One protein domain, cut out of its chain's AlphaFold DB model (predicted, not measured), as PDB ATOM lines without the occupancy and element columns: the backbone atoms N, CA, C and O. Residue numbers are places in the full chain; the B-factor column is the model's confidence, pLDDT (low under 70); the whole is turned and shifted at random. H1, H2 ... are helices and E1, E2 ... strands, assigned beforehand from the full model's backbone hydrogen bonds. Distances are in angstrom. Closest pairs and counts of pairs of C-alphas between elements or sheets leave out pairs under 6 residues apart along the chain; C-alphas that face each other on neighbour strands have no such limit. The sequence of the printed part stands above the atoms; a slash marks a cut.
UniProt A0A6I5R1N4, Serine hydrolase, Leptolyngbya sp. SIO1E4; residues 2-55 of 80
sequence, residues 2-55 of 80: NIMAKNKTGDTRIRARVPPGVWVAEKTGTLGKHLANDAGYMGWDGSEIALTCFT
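Overview. This is residues 2 to 55 of the 80 residues of the protein "Serine hydrolase" of Leptolyngbya sp. SIO1E4 (UniProt A0A6I5R1N4). One long, curved and twisted antiparallel sheet of three strands, E1, E2 and E3, makes the length of the domain, with the long loop of residues 7 to 22 folded over one face of it and the other face bare. A single short helix, H1, sits beside the strands at the E1 edge, and the loop leads from it to the start of E1. The printed part has 54 residues, with one named helix and three named strands in the order H1, E1, E2, E3 along the chain; the sheet's order is E1 - E2 - E3, all antiparallel, and the class is mostly strand. The whole is compact, with a radius of gyration of the C-alphas of 11.2 A, and elongated, its C-alphas spanning 37 by 19 by 17 A along the three main axes.

Arrangement. The sheet is made of E1, residues 23 to 31, E2, residues 35 to 44, and E3, residues 47 to 55. They form a meander, each strand the antiparallel neighbour of the one before. E2 is the inner strand, and E1 and E3 are the edge strands. E1 and E2 form a hairpin, antiparallel with 174 degrees between their N-to-C directions. The C-alphas of Glu 26 and Gly 40, which face each other, are 3.8 A apart. Across this pair N 27 and O 39 are within hydrogen-bond range at 2.8 A, and so are N 37 and O 29 at 2.8 A. E2 and E3 form the second hairpin, antiparallel with 172 degrees between their directions. The C-alphas of Gly 43 and Glu 48 face each other at 4.1 A. Here N 47 and O 44 are within hydrogen-bond range at 2.8 A, and N 53 and O 38 at 2.8 A. The sheet is twisted, with C-alphas up to 4.1 A off its best plane. H1, residues 3 to 6, is on the sheet at a height over the sheet of 5.3 A, and it lies beside the strands, over none of them. The closest C-alphas of H1 and E1 are those of Ala 5 and Ala 25, 3.9 A apart. The closest C-alphas of H1 and E2 are those of Met 4 and Gly 40, 7.8 A apart. H1 is too short for any pair of O i and N i+4 inside it; its one pair of O i and N i+3 is within range.

Along the chain. E2, Leu 35 to Trp 44, is the longest strand, with 10 residues and 28.7 A from first to last C-alpha. E1, Trp 23 to Leu 31, measures 26.1 A and begins with C-alpha 23 at (265.487, 238.260, 157.930). E3, Ser 47 to Thr 55, measures 26.0 A and ends with C-alpha 55 at (282.983, 250.067, 150.213). H1, Ile 3 to Lys 6, measures 5.3 A and begins with C-alpha 3 at (262.805, 250.156, 162.893).

Size, cuts and confidence. The two C-alphas farthest apart are those of Gly 32 and Gly 46, at 37.0 A; Gly 32 is in the tight link from E1 to E2, and Gly 46 in the tight link from E2 to E3. The link from H1 to E1 is long, with 16 residues, 7 to 22, whose C-alphas lie 4 to 14 A from the mean of the C-alphas. The first and last printed C-alphas, of Asn 2 and Thr 55, are 25.4 A apart. The printed part has no cut. The mean pLDDT of the printed part is 95.3, and no printed residue is under 70.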
ATOM      1  N   ASN A   2     261.994 245.580 164.759       86.06
ATOM      2  CA  ASN A   2     262.581 246.903 165.023       86.06
ATOM      3  C   ASN A   2     262.525 247.827 163.778       86.06
ATOM      4  O   ASN A   2     262.269 247.361 162.668       86.06
ATOM      5  N   ILE A   3     262.776 249.130 163.948       95.69
ATOM      6  CA  ILE A   3     262.805 250.156 162.893       95.69
ATOM      7  C   ILE A   3     263.745 249.793 161.735       95.69
ATOM      8  O   ILE A   3     263.387 249.999 160.580       95.69
ATOM      9  N   MET A   4     264.886 249.163 162.029       97.00
ATOM     10  CA  MET A   4     265.868 248.729 161.025       97.00
ATOM     11  C   MET A   4     265.332 247.627 160.099       97.00
ATOM     12  O   MET A   4     265.602 247.643 158.906       97.00
ATOM     13  N   ALA A   5     264.481 246.718 160.590       95.94
ATOM     14  CA  ALA A   5     263.848 245.703 159.736       95.94
ATOM     15  C   ALA A   5     262.885 246.330 158.710       95.94
ATOM     16  O   ALA A   5     262.651 245.783 157.636       95.94
ATOM     17  N   LYS A   6     262.346 247.517 159.014       96.31
ATOM     18  CA  LYS A   6     261.444 248.267 158.130       96.31
ATOM     19  C   LYS A   6     262.179 249.215 157.182       96.31
ATOM     20  O   LYS A   6     261.507 249.939 156.445       96.31
ATOM     21  N   ASN A   7     263.513 249.220 157.203       97.50
ATOM     22  CA  ASN A   7     264.325 250.036 156.316       97.50
ATOM     23  C   ASN A   7     263.936 249.810 154.842       97.50
ATOM     24  O   ASN A   7     263.541 248.708 154.452       97.50
ATOM     25  N   LYS A   8     264.003 250.887 154.050       97.06
ATOM     26  CA  LYS A   8     263.595 250.938 152.631       97.06
ATOM     27  C   LYS A   8     264.731 251.326 151.691       97.06
ATOM     28  O   LYS A   8     264.523 251.464 150.496       97.06
ATOM     29  N   THR A   9     265.923 251.558 152.234       97.44
ATOM     30  CA  THR A   9     267.072 252.056 151.470       97.44
ATOM     31  C   THR A   9     268.127 250.983 151.205       97.44
ATOM     32  O   THR A   9     269.144 251.305 150.600       97.44
ATOM     33  N   GLY A  10     267.928 249.753 151.695       96.62
ATOM     34  CA  GLY A  10     268.894 248.643 151.635       96.62
ATOM     35  C   GLY A  10     268.522 247.503 150.689       96.62
ATOM     36  O   GLY A  10     269.214 246.490 150.672       96.62
ATOM     37  N   ASP A  11     267.458 247.652 149.894       96.94
ATOM     38  CA  ASP A  11     266.921 246.566 149.059       96.94
ATOM     39  C   ASP A  11     267.920 246.064 147.997       96.94
ATOM     40  O   ASP A  11     267.848 244.914 147.578       96.94
ATOM     41  N   THR A  12     268.893 246.892 147.603       96.31
ATOM     42  CA  THR A  12     269.962 246.568 146.641       96.31
ATOM     43  C   THR A  12     271.297 246.183 147.296       96.31
ATOM     44  O   THR A  12     272.289 246.005 146.589       96.31
ATOM     45  N   ARG A  13     271.349 246.064 148.631       97.38
ATOM     46  CA  ARG A  13     272.577 245.830 149.417       97.38
ATOM     47  C   ARG A  13     272.523 244.491 150.143       97.38
ATOM     48  O   ARG A  13     272.327 243.481 149.478       97.38
ATOM     49  N   ILE A  14     272.669 244.454 151.475       97.94
ATOM     50  CA  ILE A  14     272.684 243.198 152.245       97.94
ATOM     51  C   ILE A  14     271.465 242.336 151.880       97.94
ATOM     52  O   ILE A  14     271.612 241.153 151.594       97.94
ATOM     53  N   ARG A  15     270.273 242.939 151.770       97.00
ATOM     54  CA  ARG A  15     269.026 242.230 151.429       97.00
ATOM     55  C   ARG A  15     269.003 241.582 150.052       97.00
ATOM     56  O   ARG A  15     268.251 240.635 149.855       97.00
ATOM     57  N   ALA A  16     269.768 242.092 149.093       97.44
ATOM     58  CA  ALA A  16     269.556 241.760 147.689       97.44
ATOM     59  C   ALA A  16     269.875 240.297 147.353       97.44
ATOM     60  O   ALA A  16     269.362 239.777 146.362       97.44
ATOM     61  N   ARG A  17     270.746 239.644 148.136       97.06
ATOM     62  CA  ARG A  17     271.232 238.284 147.848       97.06
ATOM     63  C   ARG A  17     271.153 237.312 149.023       97.06
ATOM     64  O   ARG A  17     271.592 236.172 148.870       97.06
ATOM     65  N   VAL A  18     270.576 237.704 150.162       93.88
ATOM     66  CA  VAL A  18     270.320 236.737 151.242       93.88
ATOM     67  C   VAL A  18     269.287 235.692 150.795       93.88
ATOM     68  O   VAL A  18     268.356 236.029 150.057       93.88
ATOM     69  N   PRO A  19     269.431 234.420 151.204       94.31
ATOM     70  CA  PRO A  19     268.434 233.398 150.909       94.31
ATOM     71  C   PRO A  19     267.043 233.707 151.487       94.31
ATOM     72  O   PRO A  19     266.916 234.433 152.477       94.31
ATOM     73  N   PRO A  20     265.977 233.111 150.920       93.12
ATOM     74  CA  PRO A  20     264.656 233.126 151.538       93.12
ATOM     75  C   PRO A  20     264.698 232.594 152.978       93.12
ATOM     76  O   PRO A  20     265.420 231.648 153.268       93.12
ATOM     77  N   GLY A  21     263.902 233.184 153.871       92.50
ATOM     78  CA  GLY A  21     263.867 232.806 155.292       92.50
ATOM     79  C   GLY A  21     264.874 233.560 156.166       92.50
ATOM     80  O   GLY A  21     264.650 233.675 157.370       92.50
ATOM     81  N   VAL A  22     265.904 234.169 155.568       96.06
ATOM     82  CA  VAL A  22     266.797 235.095 156.271       96.06
ATOM     83  C   VAL A  22     266.098 236.440 156.430       96.06
ATOM     84  O   VAL A  22     265.704 237.077 155.449       96.06
ATOM     85  N   TRP A  23     265.944 236.899 157.667       96.19
ATOM     86  CA  TRP A  23     265.487 238.260 157.930       96.19
ATOM     87  C   TRP A  23     266.688 239.201 158.044       96.19
ATOM     88  O   TRP A  23     267.756 238.810 158.512       96.19
ATOM     89  N   VAL A  24     266.505 240.457 157.627       97.38
ATOM     90  CA  VAL A  24     267.555 241.485 157.680       97.38
ATOM     91  C   VAL A  24     267.027 242.740 158.366       97.38
ATOM     92  O   VAL A  24     265.911 243.199 158.100       97.38
ATOM     93  N   ALA A  25     267.827 243.287 159.277       97.81
ATOM     94  CA  ALA A  25     267.579 244.568 159.918       97.81
ATOM     95  C   ALA A  25     268.837 245.431 159.824       97.81
ATOM     96  O   ALA A  25     269.797 245.212 160.559       97.81
ATOM     97  N   GLU A  26     268.823 246.421 158.933       98.12
ATOM     98  CA  GLU A  26     270.024 247.167 158.560       98.12
ATOM     99  C   GLU A  26     269.812 248.679 158.418       98.12
ATOM    100  O   GLU A  26     268.688 249.196 158.452       98.12
ATOM    101  N   LYS A  27     270.924 249.402 158.285       98.31
ATOM    102  CA  LYS A  27     270.959 250.818 157.948       98.31
ATOM    103  C   LYS A  27     272.040 251.090 156.912       98.31
ATOM    104  O   LYS A  27     273.221 250.844 157.131       98.31
ATOM    105  N   THR A  28     271.616 251.753 155.840       98.06
ATOM    106  CA  THR A  28     272.506 252.147 154.750       98.06
ATOM    107  C   THR A  28     273.114 253.537 154.917       98.06
ATOM    108  O   THR A  28     272.531 254.417 155.560       98.06
ATOM    109  N   GLY A  29     274.235 253.775 154.244       97.25
ATOM    110  CA  GLY A  29     274.825 255.095 154.036       97.25
ATOM    111  C   GLY A  29     275.473 255.198 152.658       97.25
ATOM    112  O   GLY A  29     276.015 254.225 152.135       97.25
ATOM    113  N   THR A  30     275.396 256.376 152.048       94.56
ATOM    114  CA  THR A  30     276.007 256.666 150.743       94.56
ATOM    115  C   THR A  30     276.625 258.049 150.806       94.56
ATOM    116  O   THR A  30     275.961 258.985 151.253       94.56
ATOM    117  N   LEU A  31     277.868 258.193 150.348       92.19
ATOM    118  CA  LEU A  31     278.521 259.495 150.219       92.19
ATOM    119  C   LEU A  31     279.043 259.674 148.791       92.19
ATOM    120  O   LEU A  31     280.028 259.058 148.380       92.19
ATOM    121  N   GLY A  32     278.368 260.534 148.028       88.00
ATOM    122  CA  GLY A  32     278.672 260.745 146.613       88.00
ATOM    123  C   GLY A  32     278.535 259.458 145.793       88.00
ATOM    124  O   GLY A  32     277.688 258.617 146.078       88.00
ATOM    125  N   LYS A  33     279.374 259.312 144.762       83.19
ATOM    126  CA  LYS A  33     279.359 258.155 143.849       83.19
ATOM    127  C   LYS A  33     280.319 257.024 144.242       83.19
ATOM    128  O   LYS A  33     280.280 255.959 143.637       83.19
ATOM    129  N   HIS A  34     281.187 257.263 145.224       84.19
ATOM    130  CA  HIS A  34     282.349 256.407 145.492       84.19
ATOM    131  C   HIS A  34     282.231 255.581 146.768       84.19
ATOM    132  O   HIS A  34     282.974 254.616 146.925       84.19
ATOM    133  N   LEU A  35     281.331 255.957 147.681       91.12
ATOM    134  CA  LEU A  35     281.188 255.333 148.993       91.12
ATOM    135  C   LEU A  35     279.759 254.838 149.187       91.12
ATOM    136  O   LEU A  35     278.812 255.629 149.168       91.12
ATOM    137  N   ALA A  36     279.628 253.547 149.464       94.44
ATOM    138  CA  ALA A  36     278.401 252.938 149.955       94.44
ATOM    139  C   ALA A  36     278.723 252.044 151.156       94.44
ATOM    140  O   ALA A  36     279.750 251.361 151.181       94.44
ATOM    141  N   ASN A  37     277.848 252.043 152.153       97.06
ATOM    142  CA  ASN A  37     277.942 251.156 153.302       97.06
ATOM    143  C   ASN A  37     276.583 250.595 153.709       97.06
ATOM    144  O   ASN A  37     275.533 251.173 153.423       97.06
ATOM    145  N   ASP A  38     276.603 249.459 154.378       98.31
ATOM    146  CA  ASP A  38     275.418 248.875 154.982       98.31
ATOM    147  C   ASP A  38     275.823 248.145 156.256       98.31
ATOM    148  O   ASP A  38     276.838 247.446 156.283       98.31
ATOM    149  N   ALA A  39     275.074 248.363 157.327       98.44
ATOM    150  CA  ALA A  39     275.387 247.835 158.645       98.44
ATOM    151  C   ALA A  39     274.110 247.344 159.317       98.44
ATOM    152  O   ALA A  39     273.124 248.080 159.410       98.44
ATOM    153  N   GLY A  40     274.122 246.107 159.803       97.44
ATOM    154  CA  GLY A  40     272.930 245.502 160.370       97.44
ATOM    155  C   GLY A  40     273.114 244.071 160.830       97.44
ATOM    156  O   GLY A  40     274.228 243.607 161.067       97.44
ATOM    157  N   TYR A  41     271.982 243.392 160.940       97.00
ATOM    158  CA  TYR A  41     271.875 242.010 161.370       97.00
ATOM    159  C   TYR A  41     271.229 241.164 160.277       97.00
ATOM    160  O   TYR A  41     270.302 241.628 159.603       97.00
ATOM    161  N   MET A  42     271.703 239.930 160.143       96.19
ATOM    162  CA  MET A  42     271.050 238.859 159.391       96.19
ATOM    163  C   MET A  42     270.731 237.729 160.364       96.19
ATOM    164  O   MET A  42     271.594 237.366 161.163       96.19
ATOM    165  N   GLY A  43     269.529 237.165 160.296       95.62
ATOM    166  CA  GLY A  43     269.168 236.026 161.138       95.62
ATOM    167  C   GLY A  43     268.354 234.967 160.411       95.62
ATOM    168  O   GLY A  43     267.568 235.275 159.514       95.62
ATOM    169  N   TRP A  44     268.572 233.716 160.808       94.69
ATOM    170  CA  TRP A  44     267.986 232.497 160.244       94.69
ATOM    171  C   TRP A  44     267.941 231.420 161.330       94.69
ATOM    172  O   TRP A  44     268.841 231.365 162.156       94.69
ATOM    173  N   ASP A  45     266.890 230.601 161.370       92.44
ATOM    174  CA  ASP A  45     266.787 229.409 162.235       92.44
ATOM    175  C   ASP A  45     267.215 229.592 163.710       92.44
ATOM    176  O   ASP A  45     267.764 228.699 164.346       92.44
ATOM    177  N   GLY A  46     266.940 230.771 164.285       92.94
ATOM    178  CA  GLY A  46     267.307 231.120 165.665       92.94
ATOM    179  C   GLY A  46     268.736 231.652 165.845       92.94
ATOM    180  O   GLY A  46     269.050 232.172 166.915       92.94
ATOM    181  N   SER A  47     269.559 231.592 164.801       93.62
ATOM    182  CA  SER A  47     270.877 232.217 164.699       93.62
ATOM    183  C   SER A  47     270.783 233.670 164.228       93.62
ATOM    184  O   SER A  47     269.882 234.059 163.481       93.62
ATOM    185  N   GLU A  48     271.745 234.485 164.660       95.06
ATOM    186  CA  GLU A  48     271.874 235.889 164.270       95.06
ATOM    187  C   GLU A  48     273.352 236.262 164.151       95.06
ATOM    188  O   GLU A  48     274.163 235.910 165.011       95.06
ATOM    189  N   ILE A  49     273.692 237.019 163.109       95.81
ATOM    190  CA  ILE A  49     275.007 237.645 162.969       95.81
ATOM    191  C   ILE A  49     274.869 239.144 162.740       95.81
ATOM    192  O   ILE A  49     273.952 239.610 162.062       95.81
ATOM    193  N   ALA A  50     275.839 239.895 163.255       97.25
ATOM    194  CA  ALA A  50     276.044 241.290 162.894       97.25
ATOM    195  C   ALA A  50     277.017 241.381 161.708       97.25
ATOM    196  O   ALA A  50     278.092 240.779 161.733       97.25
ATOM    197  N   LEU A  51     276.665 242.167 160.692       97.25
ATOM    198  CA  LEU A  51     277.480 242.419 159.506       97.25
ATOM    199  C   LEU A  51     277.599 243.924 159.270       97.25
ATOM    200  O   LEU A  51     276.609 244.656 159.287       97.25
ATOM    201  N   THR A  52     278.819 244.383 158.999       98.25
ATOM    202  CA  THR A  52     279.065 245.749 158.533       98.25
ATOM    203  C   THR A  52     279.921 245.716 157.275       98.25
ATOM    204  O   THR A  52     280.971 245.077 157.239       98.25
ATOM    205  N   CYS A  53     279.462 246.396 156.231       97.44
ATOM    206  CA  CYS A  53     280.145 246.484 154.949       97.44
ATOM    207  C   CYS A  53     280.379 247.951 154.604       97.44
ATOM    208  O   CYS A  53     279.434 248.732 154.513       97.44
ATOM    209  N   PHE A  54     281.635 248.315 154.364       95.88
ATOM    210  CA  PHE A  54     282.030 249.631 153.876       95.88
ATOM    211  C   PHE A  54     282.792 249.445 152.574       95.88
ATOM    212  O   PHE A  54     283.757 248.687 152.516       95.88
ATOM    213  N   THR A  55     282.355 250.136 151.530       93.12
ATOM    214  CA  THR A  55     282.983 250.067 150.213       93.12
ATOM    215  C   THR A  55     283.503 251.433 149.814       93.12
ATOM    216  O   THR A  55     282.894 252.457 150.129       93.12
TER     217      THR A  55